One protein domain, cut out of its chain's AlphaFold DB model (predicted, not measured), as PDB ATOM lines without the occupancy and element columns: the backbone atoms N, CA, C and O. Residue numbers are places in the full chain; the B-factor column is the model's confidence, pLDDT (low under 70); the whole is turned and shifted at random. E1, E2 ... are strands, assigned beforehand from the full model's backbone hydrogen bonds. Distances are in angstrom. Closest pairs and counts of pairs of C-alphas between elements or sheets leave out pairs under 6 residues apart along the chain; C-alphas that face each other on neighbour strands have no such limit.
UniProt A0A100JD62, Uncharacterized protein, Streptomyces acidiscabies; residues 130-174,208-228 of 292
ATOM      1  N   SER A 130      20.425 -24.026   7.275       54.53
ATOM      2  CA  SER A 130      19.412 -24.323   6.267       54.53
ATOM      3  C   SER A 130      18.126 -24.890   6.894       54.53
ATOM      4  O   SER A 130      18.132 -25.956   7.518       54.53
ATOM      5  N   ARG A 131      17.023 -24.144   6.738       69.56
ATOM      6  CA  ARG A 131      15.683 -24.366   7.317       69.56
ATOM      7  C   ARG A 131      14.890 -25.471   6.609       69.56
ATOM      8  O   ARG A 131      13.669 -25.409   6.571       69.56
ATOM      9  N   ILE A 132      15.549 -26.451   5.992       72.94
ATOM     10  CA  ILE A 132      14.851 -27.507   5.241       72.94
ATOM     11  C   ILE A 132      14.001 -28.307   6.227       72.94
ATOM     12  O   ILE A 132      14.551 -29.097   6.981       72.94
ATOM     13  N   THR A 133      12.695 -28.083   6.286       78.31
ATOM     14  CA  THR A 133      11.786 -28.783   7.207       78.31
ATOM     15  C   THR A 133      11.300 -30.107   6.633       78.31
ATOM     16  O   THR A 133      10.878 -30.982   7.389       78.31
ATOM     17  N   SER A 134      11.400 -30.282   5.313       81.94
ATOM     18  CA  SER A 134      10.953 -31.481   4.617       81.94
ATOM     19  C   SER A 134      11.876 -31.872   3.459       81.94
ATOM     20  O   SER A 134      12.440 -31.018   2.778       81.94
ATOM     21  N   ILE A 135      12.034 -33.178   3.246       87.06
ATOM     22  CA  ILE A 135      12.709 -33.770   2.083       87.06
ATOM     23  C   ILE A 135      11.800 -34.873   1.552       87.06
ATOM     24  O   ILE A 135      11.396 -35.757   2.308       87.06
ATOM     25  N   LYS A 136      11.485 -34.840   0.257       85.38
ATOM     26  CA  LYS A 136      10.731 -35.910  -0.404       85.38
ATOM     27  C   LYS A 136      11.721 -36.852  -1.085       85.38
ATOM     28  O   LYS A 136      12.513 -36.423  -1.919       85.38
ATOM     29  N   VAL A 137      11.687 -38.125  -0.713       86.25
ATOM     30  CA  VAL A 137      12.545 -39.180  -1.253       86.25
ATOM     31  C   VAL A 137      11.672 -40.165  -2.011       86.25
ATOM     32  O   VAL A 137      10.820 -40.810  -1.410       86.25
ATOM     33  N   THR A 138      11.884 -40.304  -3.314       83.31
ATOM     34  CA  THR A 138      11.206 -41.335  -4.111       83.31
ATOM     35  C   THR A 138      12.190 -42.468  -4.381       83.31
ATOM     36  O   THR A 138      13.287 -42.246  -4.901       83.31
ATOM     37  N   VAL A 139      11.811 -43.674  -3.968       81.88
ATOM     38  CA  VAL A 139      12.576 -44.907  -4.133       81.88
ATOM     39  C   VAL A 139      11.887 -45.740  -5.202       81.88
ATOM     40  O   VAL A 139      10.770 -46.212  -4.993       81.88
ATOM     41  N   HIS A 140      12.572 -45.927  -6.326       78.88
ATOM     42  CA  HIS A 140      12.110 -46.793  -7.406       78.88
ATOM     43  C   HIS A 140      12.737 -48.180  -7.240       78.88
ATOM     44  O   HIS A 140      13.963 -48.329  -7.329       78.88
ATOM     45  N   SER A 141      11.908 -49.193  -6.984       77.38
ATOM     46  CA  SER A 141      12.317 -50.598  -6.941       77.38
ATOM     47  C   SER A 141      11.887 -51.295  -8.226       77.38
ATOM     48  O   SER A 141      10.715 -51.594  -8.433       77.38
ATOM     49  N   SER A 142      12.858 -51.592  -9.089       61.72
ATOM     50  CA  SER A 142      12.631 -52.370 -10.316       61.72
ATOM     51  C   SER A 142      12.627 -53.885 -10.084       61.72
ATOM     52  O   SER A 142      12.246 -54.639 -10.973       61.72
ATOM     53  N   ALA A 143      13.083 -54.342  -8.912       58.69
ATOM     54  CA  ALA A 143      13.509 -55.728  -8.720       58.69
ATOM     55  C   ALA A 143      12.466 -56.628  -8.054       58.69
ATOM     56  O   ALA A 143      12.516 -57.833  -8.251       58.69
ATOM     57  N   ASN A 144      11.551 -56.062  -7.267       60.00
ATOM     58  CA  ASN A 144      10.364 -56.727  -6.736       60.00
ATOM     59  C   ASN A 144       9.446 -55.640  -6.165       60.00
ATOM     60  O   ASN A 144       9.923 -54.841  -5.344       60.00
ATOM     61  N   PRO A 145       8.165 -55.587  -6.571       64.50
ATOM     62  CA  PRO A 145       7.193 -54.794  -5.846       64.50
ATOM     63  C   PRO A 145       7.153 -55.285  -4.395       64.50
ATOM     64  O   PRO A 145       7.352 -56.474  -4.127       64.50
ATOM     65  N   GLY A 146       6.954 -54.370  -3.447       65.94
ATOM     66  CA  GLY A 146       6.797 -54.756  -2.045       65.94
ATOM     67  C   GLY A 146       5.620 -55.719  -1.852       65.94
ATOM     68  O   GLY A 146       4.871 -56.009  -2.784       65.94
ATOM     69  N   ALA A 147       5.406 -56.203  -0.626       66.44
ATOM     70  CA  ALA A 147       4.252 -57.061  -0.314       66.44
ATOM     71  C   ALA A 147       2.892 -56.419  -0.680       66.44
ATOM     72  O   ALA A 147       1.888 -57.108  -0.811       66.44
ATOM     73  N   ASP A 148       2.882 -55.101  -0.859       72.25
ATOM     74  CA  ASP A 148       1.774 -54.258  -1.296       72.25
ATOM     75  C   ASP A 148       1.644 -54.115  -2.826       72.25
ATOM     76  O   ASP A 148       0.795 -53.363  -3.296       72.25
ATOM     77  N   GLY A 149       2.483 -54.788  -3.619       75.50
ATOM     78  CA  GLY A 149       2.435 -54.737  -5.083       75.50
ATOM     79  C   GLY A 149       3.005 -53.451  -5.697       75.50
ATOM     80  O   GLY A 149       3.003 -53.310  -6.917       75.50
ATOM     81  N   ARG A 150       3.518 -52.516  -4.886       73.06
ATOM     82  CA  ARG A 150       4.014 -51.215  -5.356       73.06
ATOM     83  C   ARG A 150       5.508 -51.272  -5.674       73.06
ATOM     84  O   ARG A 150       6.309 -51.694  -4.835       73.06
ATOM     85  N   SER A 151       5.880 -50.838  -6.879       71.69
ATOM     86  CA  SER A 151       7.276 -50.691  -7.324       71.69
ATOM     87  C   SER A 151       7.913 -49.400  -6.811       71.69
ATOM     88  O   SER A 151       9.096 -49.380  -6.469       71.69
ATOM     89  N   ASP A 152       7.111 -48.341  -6.702       77.88
ATOM     90  CA  ASP A 152       7.564 -47.007  -6.335       77.88
ATOM     91  C   ASP A 152       7.049 -46.625  -4.951       77.88
ATOM     92  O   ASP A 152       5.856 -46.714  -4.654       77.88
ATOM     93  N   ARG A 153       7.967 -46.184  -4.088       76.00
ATOM     94  CA  ARG A 153       7.656 -45.737  -2.729       76.00
ATOM     95  C   ARG A 153       8.154 -44.324  -2.523       76.00
ATOM     96  O   ARG A 153       9.326 -44.025  -2.746       76.00
ATOM     97  N   THR A 154       7.272 -43.454  -2.056       82.12
ATOM     98  CA  THR A 154       7.622 -42.080  -1.708       82.12
ATOM     99  C   THR A 154       7.667 -41.943  -0.193       82.12
ATOM    100  O   THR A 154       6.674 -42.144   0.497       82.12
ATOM    101  N   LEU A 155       8.824 -41.560   0.336       85.25
ATOM    102  CA  LEU A 155       9.026 -41.229   1.739       85.25
ATOM    103  C   LEU A 155       9.130 -39.714   1.883       85.25
ATOM    104  O   LEU A 155       9.901 -39.060   1.185       85.25
ATOM    105  N   GLN A 156       8.391 -39.147   2.823       86.81
ATOM    106  CA  GLN A 156       8.586 -37.774   3.256       86.81
ATOM    107  C   GLN A 156       9.333 -37.781   4.580       86.81
ATOM    108  O   GLN A 156       8.867 -38.312   5.587       86.81
ATOM    109  N   LEU A 157      10.519 -37.187   4.564       88.56
ATOM    110  CA  LEU A 157      11.286 -36.904   5.759       88.56
ATOM    111  C   LEU A 157      10.849 -35.535   6.262       88.56
ATOM    112  O   LEU A 157      10.904 -34.559   5.516       88.56
ATOM    113  N   LEU A 158      10.420 -35.463   7.515       85.56
ATOM    114  CA  LEU A 158       9.984 -34.243   8.183       85.56
ATOM    115  C   LEU A 158      10.850 -34.005   9.419       85.56
ATOM    116  O   LEU A 158      11.103 -34.931  10.191       85.56
ATOM    117  N   ARG A 159      11.271 -32.760   9.645       85.50
ATOM    118  CA  ARG A 159      11.843 -32.328  10.925       85.50
ATOM    119  C   ARG A 159      11.177 -31.043  11.396       85.50
ATOM    120  O   ARG A 159      10.924 -30.130  10.614       85.50
ATOM    121  N   THR A 160      10.912 -30.980  12.693       76.75
ATOM    122  CA  THR A 160      10.229 -29.852  13.343       76.75
ATOM    123  C   THR A 160      11.190 -28.770  13.832       76.75
ATOM    124  O   THR A 160      10.774 -27.636  14.038       76.75
ATOM    125  N   ALA A 161      12.473 -29.096  14.002       78.75
ATOM    126  CA  ALA A 161      13.516 -28.166  14.411       78.75
ATOM    127  C   ALA A 161      14.833 -28.492  13.682       78.75
ATOM    128  O   ALA A 161      15.059 -29.650  13.323       78.75
ATOM    129  N   PRO A 162      15.743 -27.519  13.478       73.69
ATOM    130  CA  PRO A 162      16.992 -27.735  12.738       73.69
ATOM    131  C   PRO A 162      17.879 -28.858  13.293       73.69
ATOM    132  O   PRO A 162      18.613 -29.482  12.527       73.69
ATOM    133  N   LEU A 163      17.782 -29.128  14.599       76.25
ATOM    134  CA  LEU A 163      18.567 -30.131  15.323       76.25
ATOM    135  C   LEU A 163      17.732 -31.332  15.800       76.25
ATOM    136  O   LEU A 163      18.261 -32.191  16.503       76.25
ATOM    137  N   SER A 164      16.439 -31.404  15.457       78.00
ATOM    138  CA  SER A 164      15.620 -32.561  15.823       78.00
ATOM    139  C   SER A 164      15.837 -33.730  14.866       78.00
ATOM    140  O   SER A 164      16.296 -33.575  13.730       78.00
ATOM    141  N   THR A 165      15.529 -34.932  15.347       82.00
ATOM    142  CA  THR A 165      15.567 -36.141  14.528       82.00
ATOM    143  C   THR A 165      14.546 -36.051  13.397       82.00
ATOM    144  O   THR A 165      13.426 -35.566  13.574       82.00
ATOM    145  N   TRP A 166      14.933 -36.540  12.220       83.94
ATOM    146  CA  TRP A 166      14.013 -36.674  11.097       83.94
ATOM    147  C   TRP A 166      13.015 -37.797  11.367       83.94
ATOM    148  O   TRP A 166      13.392 -38.888  11.798       83.94
ATOM    149  N   ARG A 167      11.746 -37.535  11.070       82.56
ATOM    150  CA  ARG A 167      10.680 -38.536  11.027       82.56
ATOM    151  C   ARG A 167      10.421 -38.898   9.573       82.56
ATOM    152  O   ARG A 167      10.279 -38.002   8.748       82.56
ATOM    153  N   ALA A 168      10.384 -40.189   9.265       84.25
ATOM    154  CA  ALA A 168      10.037 -40.683   7.940       84.25
ATOM    155  C   ALA A 168       8.572 -41.128   7.933       84.25
ATOM    156  O   ALA A 168       8.186 -41.956   8.755       84.25
ATOM    157  N   CYS A 169       7.789 -40.593   7.004       82.12
ATOM    158  CA  CYS A 169       6.421 -41.019   6.742       82.12
ATOM    159  C   CYS A 169       6.339 -41.519   5.300       82.12
ATOM    160  O   CYS A 169       6.790 -40.832   4.384       82.12
ATOM    161  N   GLU A 170       5.779 -42.706   5.087       80.50
ATOM    162  CA  GLU A 170       5.445 -43.160   3.739       80.50
ATOM    163  C   GLU A 170       4.218 -42.382   3.260       80.50
ATOM    164  O   GLU A 170       3.201 -42.316   3.950       80.50
ATOM    165  N   ILE A 171       4.334 -41.746   2.098       79.12
ATOM    166  CA  ILE A 171       3.201 -41.142   1.408       79.12
ATOM    167  C   ILE A 171       2.868 -42.095   0.277       79.12
ATOM    168  O   ILE A 171       3.722 -42.373  -0.568       79.12
ATOM    169  N   ALA A 172       1.631 -42.587   0.252       71.19
ATOM    170  CA  ALA A 172       1.136 -43.286  -0.918       71.19
ATOM    171  C   ALA A 172       1.342 -42.367  -2.130       71.19
ATOM    172  O   ALA A 172       0.800 -41.262  -2.163       71.19
ATOM    173  N   SER A 173       2.164 -42.796  -3.093       60.72
ATOM    174  CA  SER A 173       2.165 -42.168  -4.408       60.72
ATOM    175  C   SER A 173       0.746 -42.334  -4.937       60.72
ATOM    176  O   SER A 173       0.344 -43.435  -5.305       60.72
ATOM    177  N   LEU A 174      -0.045 -41.263  -4.866       52.75
ATOM    178  CA  LEU A 174      -1.241 -41.135  -5.678       52.75
ATOM    179  C   LEU A 174      -0.725 -41.061  -7.110       52.75
ATOM    180  O   LEU A 174      -0.334 -39.991  -7.575       52.75
ATOM    181  N   ARG A 208      26.375 -50.499  -3.083       39.19
ATOM    182  CA  ARG A 208      27.164 -50.686  -4.310       39.19
ATOM    183  C   ARG A 208      26.200 -50.800  -5.500       39.19
ATOM    184  O   ARG A 208      25.466 -51.776  -5.576       39.19
ATOM    185  N   GLY A 209      26.218 -49.821  -6.407       49.47
ATOM    186  CA  GLY A 209      25.495 -49.873  -7.688       49.47
ATOM    187  C   GLY A 209      24.240 -48.996  -7.826       49.47
ATOM    188  O   GLY A 209      23.590 -49.059  -8.864       49.47
ATOM    189  N   GLY A 210      23.884 -48.175  -6.831       53.31
ATOM    190  CA  GLY A 210      22.762 -47.230  -6.953       53.31
ATOM    191  C   GLY A 210      23.151 -45.892  -7.597       53.31
ATOM    192  O   GLY A 210      24.208 -45.340  -7.287       53.31
ATOM    193  N   HIS A 211      22.273 -45.333  -8.436       58.62
ATOM    194  CA  HIS A 211      22.373 -43.953  -8.927       58.62
ATOM    195  C   HIS A 211      21.327 -43.078  -8.224       58.62
ATOM    196  O   HIS A 211      20.157 -43.450  -8.132       58.62
ATOM    197  N   GLY A 212      21.741 -41.915  -7.718       57.06
ATOM    198  CA  GLY A 212      20.852 -40.944  -7.077       57.06
ATOM    199  C   GLY A 212      20.966 -39.564  -7.719       57.06
ATOM    200  O   GLY A 212      22.063 -39.150  -8.097       57.06
ATOM    201  N   ARG A 213      19.845 -38.844  -7.831       66.56
ATOM    202  CA  ARG A 213      19.796 -37.451  -8.305       66.56
ATOM    203  C   ARG A 213      19.107 -36.585  -7.259       66.56
ATOM    204  O   ARG A 213      18.001 -36.900  -6.831       66.56
ATOM    205  N   PHE A 214      19.761 -35.495  -6.865       56.75
ATOM    206  CA  PHE A 214      19.215 -34.512  -5.932       56.75
ATOM    207  C   PHE A 214      18.826 -33.227  -6.672       56.75
ATOM    208  O   PHE A 214      19.633 -32.685  -7.430       56.75
ATOM    209  N   SER A 215      17.605 -32.745  -6.442       64.00
ATOM    210  CA  SER A 215      17.096 -31.454  -6.912       64.00
ATOM    211  C   SER A 215      17.019 -30.488  -5.729       64.00
ATOM    212  O   SER A 215      16.156 -30.614  -4.858       64.00
ATOM    213  N   SER A 216      17.930 -29.510  -5.688       49.06
ATOM    214  CA  SER A 216      17.990 -28.518  -4.605       49.06
ATOM    215  C   SER A 216      16.808 -27.550  -4.610       49.06
ATOM    216  O   SER A 216      16.467 -27.013  -3.562       49.06
ATOM    217  N   HIS A 217      16.184 -27.326  -5.770       49.22
ATOM    218  CA  HIS A 217      15.032 -26.429  -5.894       49.22
ATOM    219  C   HIS A 217      13.763 -27.002  -5.252       49.22
ATOM    220  O   HIS A 217      12.914 -26.238  -4.805       49.22
ATOM    221  N   GLU A 218      13.651 -28.327  -5.167       61.91
ATOM    222  CA  GLU A 218      12.425 -29.014  -4.738       61.91
ATOM    223  C   GLU A 218      12.615 -29.814  -3.443       61.91
ATOM    224  O   GLU A 218      11.679 -30.455  -2.970       61.91
ATOM    225  N   ASN A 219      13.824 -29.801  -2.861       65.69
ATOM    226  CA  ASN A 219      14.220 -30.703  -1.772       65.69
ATOM    227  C   ASN A 219      13.847 -32.165  -2.083       65.69
ATOM    228  O   ASN A 219      13.380 -32.913  -1.214       65.69
ATOM    229  N   HIS A 220      14.024 -32.554  -3.347       67.56
ATOM    230  CA  HIS A 220      13.622 -33.852  -3.872       67.56
ATOM    231  C   HIS A 220      14.856 -34.704  -4.154       67.56
ATOM    232  O   HIS A 220      15.809 -34.256  -4.799       67.56
ATOM    233  N   LEU A 221      14.856 -35.929  -3.628       70.25
ATOM    234  CA  LEU A 221      15.887 -36.925  -3.884       70.25
ATOM    235  C   LEU A 221      15.256 -38.140  -4.561       70.25
ATOM    236  O   LEU A 221      14.423 -38.827  -3.970       70.25
ATOM    237  N   THR A 222      15.723 -38.450  -5.764       68.81
ATOM    238  CA  THR A 222      15.374 -39.694  -6.453       68.81
ATOM    239  C   THR A 222      16.493 -40.703  -6.260       68.81
ATOM    240  O   THR A 222      17.654 -40.410  -6.562       68.81
ATOM    241  N   LEU A 223      16.145 -41.894  -5.770       71.12
ATOM    242  CA  LEU A 223      17.060 -43.024  -5.632       71.12
ATOM    243  C   LEU A 223      16.616 -44.151  -6.566       71.12
ATOM    244  O   LEU A 223      15.531 -44.708  -6.403       71.12
ATOM    245  N   CYS A 224      17.479 -44.499  -7.520       67.81
ATOM    246  CA  CYS A 224      17.268 -45.615  -8.430       67.81
ATOM    247  C   CYS A 224      18.132 -46.796  -7.984       67.81
ATOM    248  O   CYS A 224      19.365 -46.696  -7.941       67.81
ATOM    249  N   HIS A 225      17.492 -47.919  -7.664       59.09
ATOM    250  CA  HIS A 225      18.191 -49.164  -7.371       59.09
ATOM    251  C   HIS A 225      18.217 -50.051  -8.620       59.09
ATOM    252  O   HIS A 225      17.167 -50.485  -9.100       59.09
ATOM    253  N   HIS A 226      19.413 -50.347  -9.134       49.03
ATOM    254  CA  HIS A 226      19.591 -51.398 -10.135       49.03
ATOM    255  C   HIS A 226      19.793 -52.741  -9.428       49.03
ATOM    256  O   HIS A 226      20.626 -52.822  -8.522       49.03
ATOM    257  N   PRO A 227      19.033 -53.791  -9.782       49.22
ATOM    258  CA  PRO A 227      19.244 -55.103  -9.193       49.22
ATOM    259  C   PRO A 227      20.654 -55.614  -9.522       49.22
ATOM    260  O   PRO A 227      21.118 -55.441 -10.654       49.22
ATOM    261  N   PRO A 228      21.341 -56.268  -8.569       47.00
ATOM    262  CA  PRO A 228      22.436 -57.156  -8.921       47.00
ATOM    263  C   PRO A 228      21.895 -58.331  -9.759       47.00
ATOM    264  O   PRO A 228      20.704 -58.631  -9.725       47.00
TER     265      PRO A 228
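What this domain is: This is residues 130 to 174 and 208 to 228 of the 292 residues of an uncharacterized protein of Streptomyces acidiscabies (UniProt A0A100JD62). A single strongly twisted sheet of five strands, with E1 in the middle, the rest of meander E1 E2 E3, each strand the antiparallel neighbour of the one before, on one side, and hairpin E5 and E4 on the other. The class is all strand, with no named helix; 31 of 66 printed residues, under half, are in strands E1 to E5. The mixed sheet's order is E3 E2 E1 E5 E4. It is only just loose, close to compact, with radius of gyration of the C-alphas 13.3 A, spanning 37 by 24 by 21 A.

Where its parts are: E1, residues 134 to 141, begins at C-alpha 134 (10.953, -31.481, 4.617) and measures 22.4 A. E2 is residues 152 to 158, 19.5 A; E3, 167 to 171, 12.5 A; E4, 211 to 215, 13.7 A. E5, 220 to 225, 16.4 A, ends at C-alpha 225 (18.191, -49.164, -7.371).

How they stand to each other: Hairpin E1 and E2 is antiparallel, 161 degrees; N 137 and O 155 are 2.8 A apart. Hairpin E2 and E3: 144 degrees; N 156 and O 169, 2.8 A. E5 is parallel to E1, 20 degrees; N 221 and O 136, 2.9 A. Hairpin E4 and E5: 171 degrees; N 213 and O 222, 3.0 A.

The domain as a whole: Residues 175 to 207 are not printed; C-alphas 174 and 208 are 30.0 A apart. Of links printed whole, none is long. Mean pLDDT of the printed part is 70.3; residues 208 to 220 are among those under 70.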